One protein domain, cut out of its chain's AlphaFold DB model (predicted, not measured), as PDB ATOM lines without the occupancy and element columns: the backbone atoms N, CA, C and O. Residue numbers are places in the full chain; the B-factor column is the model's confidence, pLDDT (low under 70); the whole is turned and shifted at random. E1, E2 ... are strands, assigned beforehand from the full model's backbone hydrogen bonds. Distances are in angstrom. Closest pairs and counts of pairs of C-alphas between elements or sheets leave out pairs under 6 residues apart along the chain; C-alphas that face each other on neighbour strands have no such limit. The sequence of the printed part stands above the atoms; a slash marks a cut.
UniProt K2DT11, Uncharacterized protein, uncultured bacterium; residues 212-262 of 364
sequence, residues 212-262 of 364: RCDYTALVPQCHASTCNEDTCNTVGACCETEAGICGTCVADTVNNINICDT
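AT A GLANCE: This is residues 212 to 262 of the 364 residues of an uncharacterized protein of uncultured bacterium (UniProt K2DT11). Two separate pieces of strand stand at the two ends of a long, thin shape: a small hairpin of E1 and E2, and a larger, twisted sheet of three strands, E3, E4 and E5, with a bare stretch of chain, residues 225 to 237, joining them. The hairpin has no contact with the sheet, and the whole is loosely built. The printed part has 51 residues with no named helix and five named strands, E1 to E5 in order along the chain; the class is all strand, though under half of the residues, 22 of 51, are in named elements. The larger sheet has the order E3, E4, E5 and is antiparallel, as is the sheet of E1 and E2. The whole is loose, with a radius of gyration of the C-alphas of 13.4 A, and its C-alphas span 43 by 19 by 15 A, a rod.

HOW THE PARTS SIT: E1, residues 212 to 214, and E2, residues 221 to 224, are antiparallel neighbours and form a hairpin, with 141 degrees between their directions. The C-alphas of Cys 213 and Cys 222, which face each other, are 4.9 A apart. Across this pair N 212 and O 223 are within hydrogen-bond range at 3.0 A, as are N 223 and O 212 at 3.0 A. E2 is apart from E3, residues 238 to 240, the next strand along the chain. E3 and E4, residues 246 to 252, form a hairpin of antiparallel neighbours, in which the facing C-alphas of Glu 240 and Cys 246 are 4.5 A apart. Here N 247 and O 239 are within hydrogen-bond range at 2.9 A, and N 239 and O 247 at 3.1 A. E4 and E5, residues 257 to 261, form another hairpin, antiparallel with 145 degrees between their directions, and the C-alphas of Ala 251 and Asn 258 that face each other are 4.3 A apart. Between them N 252 and O 257 are within hydrogen-bond range at 2.8 A, and N 248 and O 261 at 2.9 A. E3, E4 and E5 make a meander, each strand the antiparallel neighbour of the one before. E3 and E5 are the edge strands and E4 is the inner one. The pairing is staggered: E4 pairs with E3 over residues 246 to 248 and with E5 over residues 248 to 252. The sheet is only just strongly twisted, its C-alphas lying up to 4.3 A off the best plane. The closest C-alphas of E3 and E5 are those of Cys 239 and Cys 260, 6.2 A apart. E1 is apart from E3, E4 and E5, and E2 is apart from E4 and E5.

IN THESE COORDINATES: E1 begins at C-alpha 212, at (78.733, 150.299, 166.942), and runs 6.3 A to C-alpha 214. E2 runs 9.6 A from C-alpha 221 to C-alpha 224, at (72.089, 150.793, 167.227). E3 measures 7.2 A from C-alpha 238 to C-alpha 240. E4, the longest strand with 7 residues, measures 17.7 A from C-alpha 246 to C-alpha 252. E5 measures 12.5 A and ends at C-alpha 261, at (73.121, 152.654, 189.840).

THE WHOLE: The two C-alphas farthest apart are those of Leu 218 and Val 254, at 44.1 A. The printed part has no cut. The link from E2 to E3, 13 residues, is long; that from E1 to E2 is short, and those from E3 to E4 and from E4 to E5 are tight. The mean pLDDT of the printed part is 72.0, and residues 212 to 231 and residue 242 are under 70, where the model's confidence is low.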
ATOM      1  N   ARG A 212      77.511 151.111 166.811       53.44
ATOM      2  CA  ARG A 212      78.733 150.299 166.942       53.44
ATOM      3  C   ARG A 212      78.872 149.398 165.711       53.44
ATOM      4  O   ARG A 212      77.905 148.757 165.299       53.44
ATOM      5  N   CYS A 213      80.068 149.332 165.123       50.06
ATOM      6  CA  CYS A 213      80.369 148.363 164.066       50.06
ATOM      7  C   CYS A 213      80.696 147.004 164.684       50.06
ATOM      8  O   CYS A 213      81.695 146.875 165.391       50.06
ATOM      9  N   ASP A 214      79.890 145.992 164.372       66.81
ATOM     10  CA  ASP A 214      80.213 144.602 164.690       66.81
ATOM     11  C   ASP A 214      81.049 143.984 163.553       66.81
ATOM     12  O   ASP A 214      80.644 143.993 162.388       66.81
ATOM     13  N   TYR A 215      82.228 143.463 163.900       57.72
ATOM     14  CA  TYR A 215      83.179 142.827 162.976       57.72
ATOM     15  C   TYR A 215      83.135 141.289 163.015       57.72
ATOM     16  O   TYR A 215      83.923 140.641 162.325       57.72
ATOM     17  N   THR A 216      82.241 140.684 163.804       58.34
ATOM     18  CA  THR A 216      82.077 139.218 163.871       58.34
ATOM     19  C   THR A 216      81.366 138.639 162.642       58.34
ATOM     20  O   THR A 216      81.518 137.455 162.331       58.34
ATOM     21  N   ALA A 217      80.637 139.472 161.895       57.31
ATOM     22  CA  ALA A 217      79.998 139.107 160.637       57.31
ATOM     23  C   ALA A 217      80.918 139.328 159.419       57.31
ATOM     24  O   ALA A 217      81.674 140.293 159.338       57.31
ATOM     25  N   LEU A 218      80.767 138.479 158.391       55.44
ATOM     26  CA  LEU A 218      81.444 138.595 157.081       55.44
ATOM     27  C   LEU A 218      81.131 139.897 156.310       55.44
ATOM     28  O   LEU A 218      81.756 140.170 155.286       55.44
ATOM     29  N   VAL A 219      80.165 140.682 156.787       55.12
ATOM     30  CA  VAL A 219      79.854 142.042 156.339       55.12
ATOM     31  C   VAL A 219      79.619 142.867 157.608       55.12
ATOM     32  O   VAL A 219      78.731 142.480 158.372       55.12
ATOM     33  N   PRO A 220      80.363 143.961 157.858       55.62
ATOM     34  CA  PRO A 220      80.149 144.778 159.047       55.62
ATOM     35  C   PRO A 220      78.754 145.405 159.008       55.62
ATOM     36  O   PRO A 220      78.341 145.952 157.981       55.62
ATOM     37  N   GLN A 221      78.033 145.323 160.123       59.28
ATOM     38  CA  GLN A 221      76.718 145.944 160.290       59.28
ATOM     39  C   GLN A 221      76.788 146.989 161.406       59.28
ATOM     40  O   GLN A 221      77.452 146.781 162.423       59.28
ATOM     41  N   CYS A 222      76.118 148.122 161.194       47.78
ATOM     42  CA  CYS A 222      75.920 149.134 162.223       47.78
ATOM     43  C   CYS A 222      74.788 148.644 163.143       47.78
ATOM     44  O   CYS A 222      73.637 148.570 162.706       47.78
ATOM     45  N   HIS A 223      75.089 148.290 164.395       58.91
ATOM     46  CA  HIS A 223      74.054 148.069 165.408       58.91
ATOM     47  C   HIS A 223      73.785 149.379 166.155       58.91
ATOM     48  O   HIS A 223      74.720 150.064 166.577       58.91
ATOM     49  N   ALA A 224      72.506 149.703 166.353       50.56
ATOM     50  CA  ALA A 224      72.089 150.793 167.227       50.56
ATOM     51  C   ALA A 224      72.395 150.413 168.685       50.56
ATOM     52  O   ALA A 224      71.648 149.662 169.310       50.56
ATOM     53  N   SER A 225      73.513 150.905 169.216       49.28
ATOM     54  CA  SER A 225      73.925 150.677 170.600       49.28
ATOM     55  C   SER A 225      73.113 151.577 171.532       49.28
ATOM     56  O   SER A 225      73.432 152.754 171.694       49.28
ATOM     57  N   THR A 226      72.044 151.041 172.125       48.81
ATOM     58  CA  THR A 226      71.163 151.784 173.048       48.81
ATOM     59  C   THR A 226      71.654 151.839 174.495       48.81
ATOM     60  O   THR A 226      71.066 152.568 175.285       48.81
ATOM     61  N   CYS A 227      72.744 151.146 174.835       48.62
ATOM     62  CA  CYS A 227      73.506 151.364 176.064       48.62
ATOM     63  C   CYS A 227      74.976 151.586 175.695       48.62
ATOM     64  O   CYS A 227      75.547 150.814 174.925       48.62
ATOM     65  N   ASN A 228      75.561 152.662 176.213       52.53
ATOM     66  CA  ASN A 228      76.993 152.914 176.131       52.53
ATOM     67  C   ASN A 228      77.623 152.357 177.413       52.53
ATOM     68  O   ASN A 228      77.041 152.512 178.487       52.53
ATOM     69  N   GLU A 229      78.777 151.708 177.298       57.22
ATOM     70  CA  GLU A 229      79.466 151.097 178.439       57.22
ATOM     71  C   GLU A 229      79.848 152.203 179.460       57.22
ATOM     72  O   GLU A 229      80.386 153.255 179.097       57.22
ATOM     73  N   ASP A 230      79.449 151.995 180.720       57.28
ATOM     74  CA  ASP A 230      79.635 152.819 181.932       57.28
ATOM     75  C   ASP A 230      79.162 154.290 181.953       57.28
ATOM     76  O   ASP A 230      79.054 154.872 183.035       57.28
ATOM     77  N   THR A 231      78.828 154.912 180.819       61.16
ATOM     78  CA  THR A 231      78.409 156.329 180.771       61.16
ATOM     79  C   THR A 231      77.093 156.525 180.034       61.16
ATOM     80  O   THR A 231      76.998 156.336 178.822       61.16
ATOM     81  N   CYS A 232      76.058 156.971 180.745       74.69
ATOM     82  CA  CYS A 232      74.742 157.188 180.150       74.69
ATOM     83  C   CYS A 232      74.361 158.667 180.013       74.69
ATOM     84  O   CYS A 232      74.649 159.514 180.855       74.69
ATOM     85  N   ASN A 233      73.675 158.999 178.920       77.88
ATOM     86  CA  ASN A 233      73.472 160.394 178.515       77.88
ATOM     87  C   ASN A 233      72.369 161.132 179.294       77.88
ATOM     88  O   ASN A 233      72.323 162.361 179.257       77.88
ATOM     89  N   THR A 234      71.491 160.412 180.001       81.25
ATOM     90  CA  THR A 234      70.290 160.988 180.624       81.25
ATOM     91  C   THR A 234      70.032 160.363 181.992       81.25
ATOM     92  O   THR A 234      69.875 159.149 182.102       81.25
ATOM     93  N   VAL A 235      69.919 161.195 183.031       84.50
ATOM     94  CA  VAL A 235      69.478 160.769 184.370       84.50
ATOM     95  C   VAL A 235      68.086 160.135 184.275       84.50
ATOM     96  O   VAL A 235      67.185 160.706 183.658       84.50
ATOM     97  N   GLY A 236      67.909 158.961 184.880       81.88
ATOM     98  CA  GLY A 236      66.670 158.180 184.840       81.88
ATOM     99  C   GLY A 236      66.496 157.255 183.627       81.88
ATOM    100  O   GLY A 236      65.503 156.536 183.581       81.88
ATOM    101  N   ALA A 237      67.430 157.227 182.669       83.12
ATOM    102  CA  ALA A 237      67.468 156.167 181.655       83.12
ATOM    103  C   ALA A 237      67.910 154.823 182.269       83.12
ATOM    104  O   ALA A 237      68.594 154.805 183.295       83.12
ATOM    105  N   CYS A 238      67.550 153.703 181.635       83.31
ATOM    106  CA  CYS A 238      68.156 152.407 181.948       83.31
ATOM    107  C   CYS A 238      69.573 152.312 181.362       83.31
ATOM    108  O   CYS A 238      69.865 152.927 180.334       83.31
ATOM    109  N   CYS A 239      70.426 151.505 181.986       84.12
ATOM    110  CA  CYS A 239      71.725 151.121 181.438       84.12
ATOM    111  C   CYS A 239      72.163 149.732 181.925       84.12
ATOM    112  O   CYS A 239      71.713 149.266 182.973       84.12
ATOM    113  N   GLU A 240      73.051 149.093 181.165       79.19
ATOM    114  CA  GLU A 240      73.671 147.802 181.476       79.19
ATOM    115  C   GLU A 240      75.165 147.991 181.783       79.19
ATOM    116  O   GLU A 240      75.855 148.762 181.117       79.19
ATOM    117  N   THR A 241      75.659 147.281 182.798       75.88
ATOM    118  CA  THR A 241      77.093 147.184 183.138       75.88
ATOM    119  C   THR A 241      77.770 146.046 182.365       75.88
ATOM    120  O   THR A 241      77.087 145.137 181.891       75.88
ATOM    121  N   GLU A 242      79.110 146.005 182.310       69.56
ATOM    122  CA  GLU A 242      79.862 144.880 181.706       69.56
ATOM    123  C   GLU A 242      79.489 143.498 182.287       69.56
ATOM    124  O   GLU A 242      79.611 142.475 181.616       69.56
ATOM    125  N   ALA A 243      78.995 143.457 183.529       75.25
ATOM    126  CA  ALA A 243      78.513 142.246 184.189       75.25
ATOM    127  C   ALA A 243      77.105 141.796 183.733       75.25
ATOM    128  O   ALA A 243      76.565 140.838 184.287       75.25
ATOM    129  N   GLY A 244      76.482 142.496 182.777       75.19
ATOM    130  CA  GLY A 244      75.096 142.267 182.354       75.19
ATOM    131  C   GLY A 244      74.055 142.685 183.400       75.19
ATOM    132  O   GLY A 244      72.899 142.275 183.319       75.19
ATOM    133  N   ILE A 245      74.450 143.469 184.411       78.50
ATOM    134  CA  ILE A 245      73.541 143.942 185.460       78.50
ATOM    135  C   ILE A 245      72.929 145.265 185.005       78.50
ATOM    136  O   ILE A 245      73.646 146.243 184.785       78.50
ATOM    137  N   CYS A 246      71.604 145.273 184.899       82.50
ATOM    138  CA  CYS A 246      70.787 146.445 184.611       82.50
ATOM    139  C   CYS A 246      70.638 147.375 185.825       82.50
ATOM    140  O   CYS A 246      70.395 146.916 186.943       82.50
ATOM    141  N   GLY A 247      70.688 148.685 185.588       86.06
ATOM    142  CA  GLY A 247      70.470 149.729 186.594       86.06
ATOM    143  C   GLY A 247      69.802 150.982 186.022       86.06
ATOM    144  O   GLY A 247      69.431 151.029 184.845       86.06
ATOM    145  N   THR A 248      69.647 152.005 186.862       88.31
ATOM    146  CA  THR A 248      69.174 153.341 186.454       88.31
ATOM    147  C   THR A 248      70.300 154.364 186.485       88.31
ATOM    148  O   THR A 248      71.125 154.364 187.394       88.31
ATOM    149  N   CYS A 249      70.280 155.302 185.550       88.31
ATOM    150  CA  CYS A 249      71.239 156.396 185.482       88.31
ATOM    151  C   CYS A 249      71.028 157.448 186.571       88.31
ATOM    152  O   CYS A 249      69.982 158.105 186.612       88.31
ATOM    153  N   VAL A 250      72.052 157.673 187.390       89.62
ATOM    154  CA  VAL A 250      72.081 158.694 188.446       89.62
ATOM    155  C   VAL A 250      73.218 159.677 188.161       89.62
ATOM    156  O   VAL A 250      74.286 159.285 187.698       89.62
ATOM    157  N   ALA A 251      72.992 160.968 188.412       89.12
ATOM    158  CA  ALA A 251      74.038 161.981 188.284       89.12
ATOM    159  C   ALA A 251      75.011 161.912 189.469       89.12
ATOM    160  O   ALA A 251      74.606 162.119 190.616       89.12
ATOM    161  N   ASP A 252      76.294 161.697 189.187       87.00
ATOM    162  CA  ASP A 252      77.376 161.913 190.141       87.00
ATOM    163  C   ASP A 252      77.761 163.399 190.135       87.00
ATOM    164  O   ASP A 252      78.396 163.918 189.213       87.00
ATOM    165  N   THR A 253      77.360 164.096 191.196       86.56
ATOM    166  CA  THR A 253      77.623 165.525 191.391       86.56
ATOM    167  C   THR A 253      79.072 165.838 191.759       86.56
ATOM    168  O   THR A 253      79.454 167.007 191.687       86.56
ATOM    169  N   VAL A 254      79.880 164.840 192.134       85.94
ATOM    170  CA  VAL A 254      81.307 165.019 192.444       85.94
ATOM    171  C   VAL A 254      82.119 165.097 191.155       85.94
ATOM    172  O   VAL A 254      82.956 165.987 191.009       85.94
ATOM    173  N   ASN A 255      81.839 164.197 190.208       82.81
ATOM    174  CA  ASN A 255      82.593 164.073 188.957       82.81
ATOM    175  C   ASN A 255      81.896 164.712 187.738       82.81
ATOM    176  O   ASN A 255      82.501 164.796 186.670       82.81
ATOM    177  N   ASN A 256      80.653 165.194 187.882       85.00
ATOM    178  CA  ASN A 256      79.840 165.790 186.809       85.00
ATOM    179  C   ASN A 256      79.635 164.838 185.607       85.00
ATOM    180  O   ASN A 256      79.683 165.244 184.444       85.00
ATOM    181  N   ILE A 257      79.404 163.561 185.919       85.56
ATOM    182  CA  ILE A 257      79.100 162.465 184.987       85.56
ATOM    183  C   ILE A 257      77.844 161.725 185.468       85.56
ATOM    184  O   ILE A 257      77.460 161.850 186.627       85.56
ATOM    185  N   ASN A 258      77.204 160.936 184.604       86.62
ATOM    186  CA  ASN A 258      76.130 160.030 185.027       86.62
ATOM    187  C   ASN A 258      76.672 158.602 185.123       86.62
ATOM    188  O   ASN A 258      77.352 158.150 184.202       86.62
ATOM    189  N   ILE A 259      76.323 157.904 186.203       86.50
ATOM    190  CA  ILE A 259      76.772 156.544 186.517       86.50
ATOM    191  C   ILE A 259      75.549 155.619 186.607       86.50
ATOM    192  O   ILE A 259      74.454 156.044 186.989       86.50
ATOM    193  N   CYS A 260      75.737 154.349 186.256       84.69
ATOM    194  CA  CYS A 260      74.738 153.297 186.422       84.69
ATOM    195  C   CYS A 260      74.614 152.858 187.886       84.69
ATOM    196  O   CYS A 260      75.504 152.202 188.423       84.69
ATOM    197  N   ASP A 261      73.484 153.174 188.521       88.00
ATOM    198  CA  ASP A 261      73.121 152.654 189.840       88.00
ATOM    199  C   ASP A 261      72.324 151.348 189.694       88.00
ATOM    200  O   ASP A 261      71.156 151.347 189.295       88.00
ATOM    201  N   THR A 262      72.958 150.223 190.035       84.88
ATOM    202  CA  THR A 262      72.345 148.885 190.017       84.88
ATOM    203  C   THR A 262      71.454 148.604 191.234       84.88
ATOM    204  O   THR A 262      70.849 147.535 191.305       84.88
TER     205      THR A 262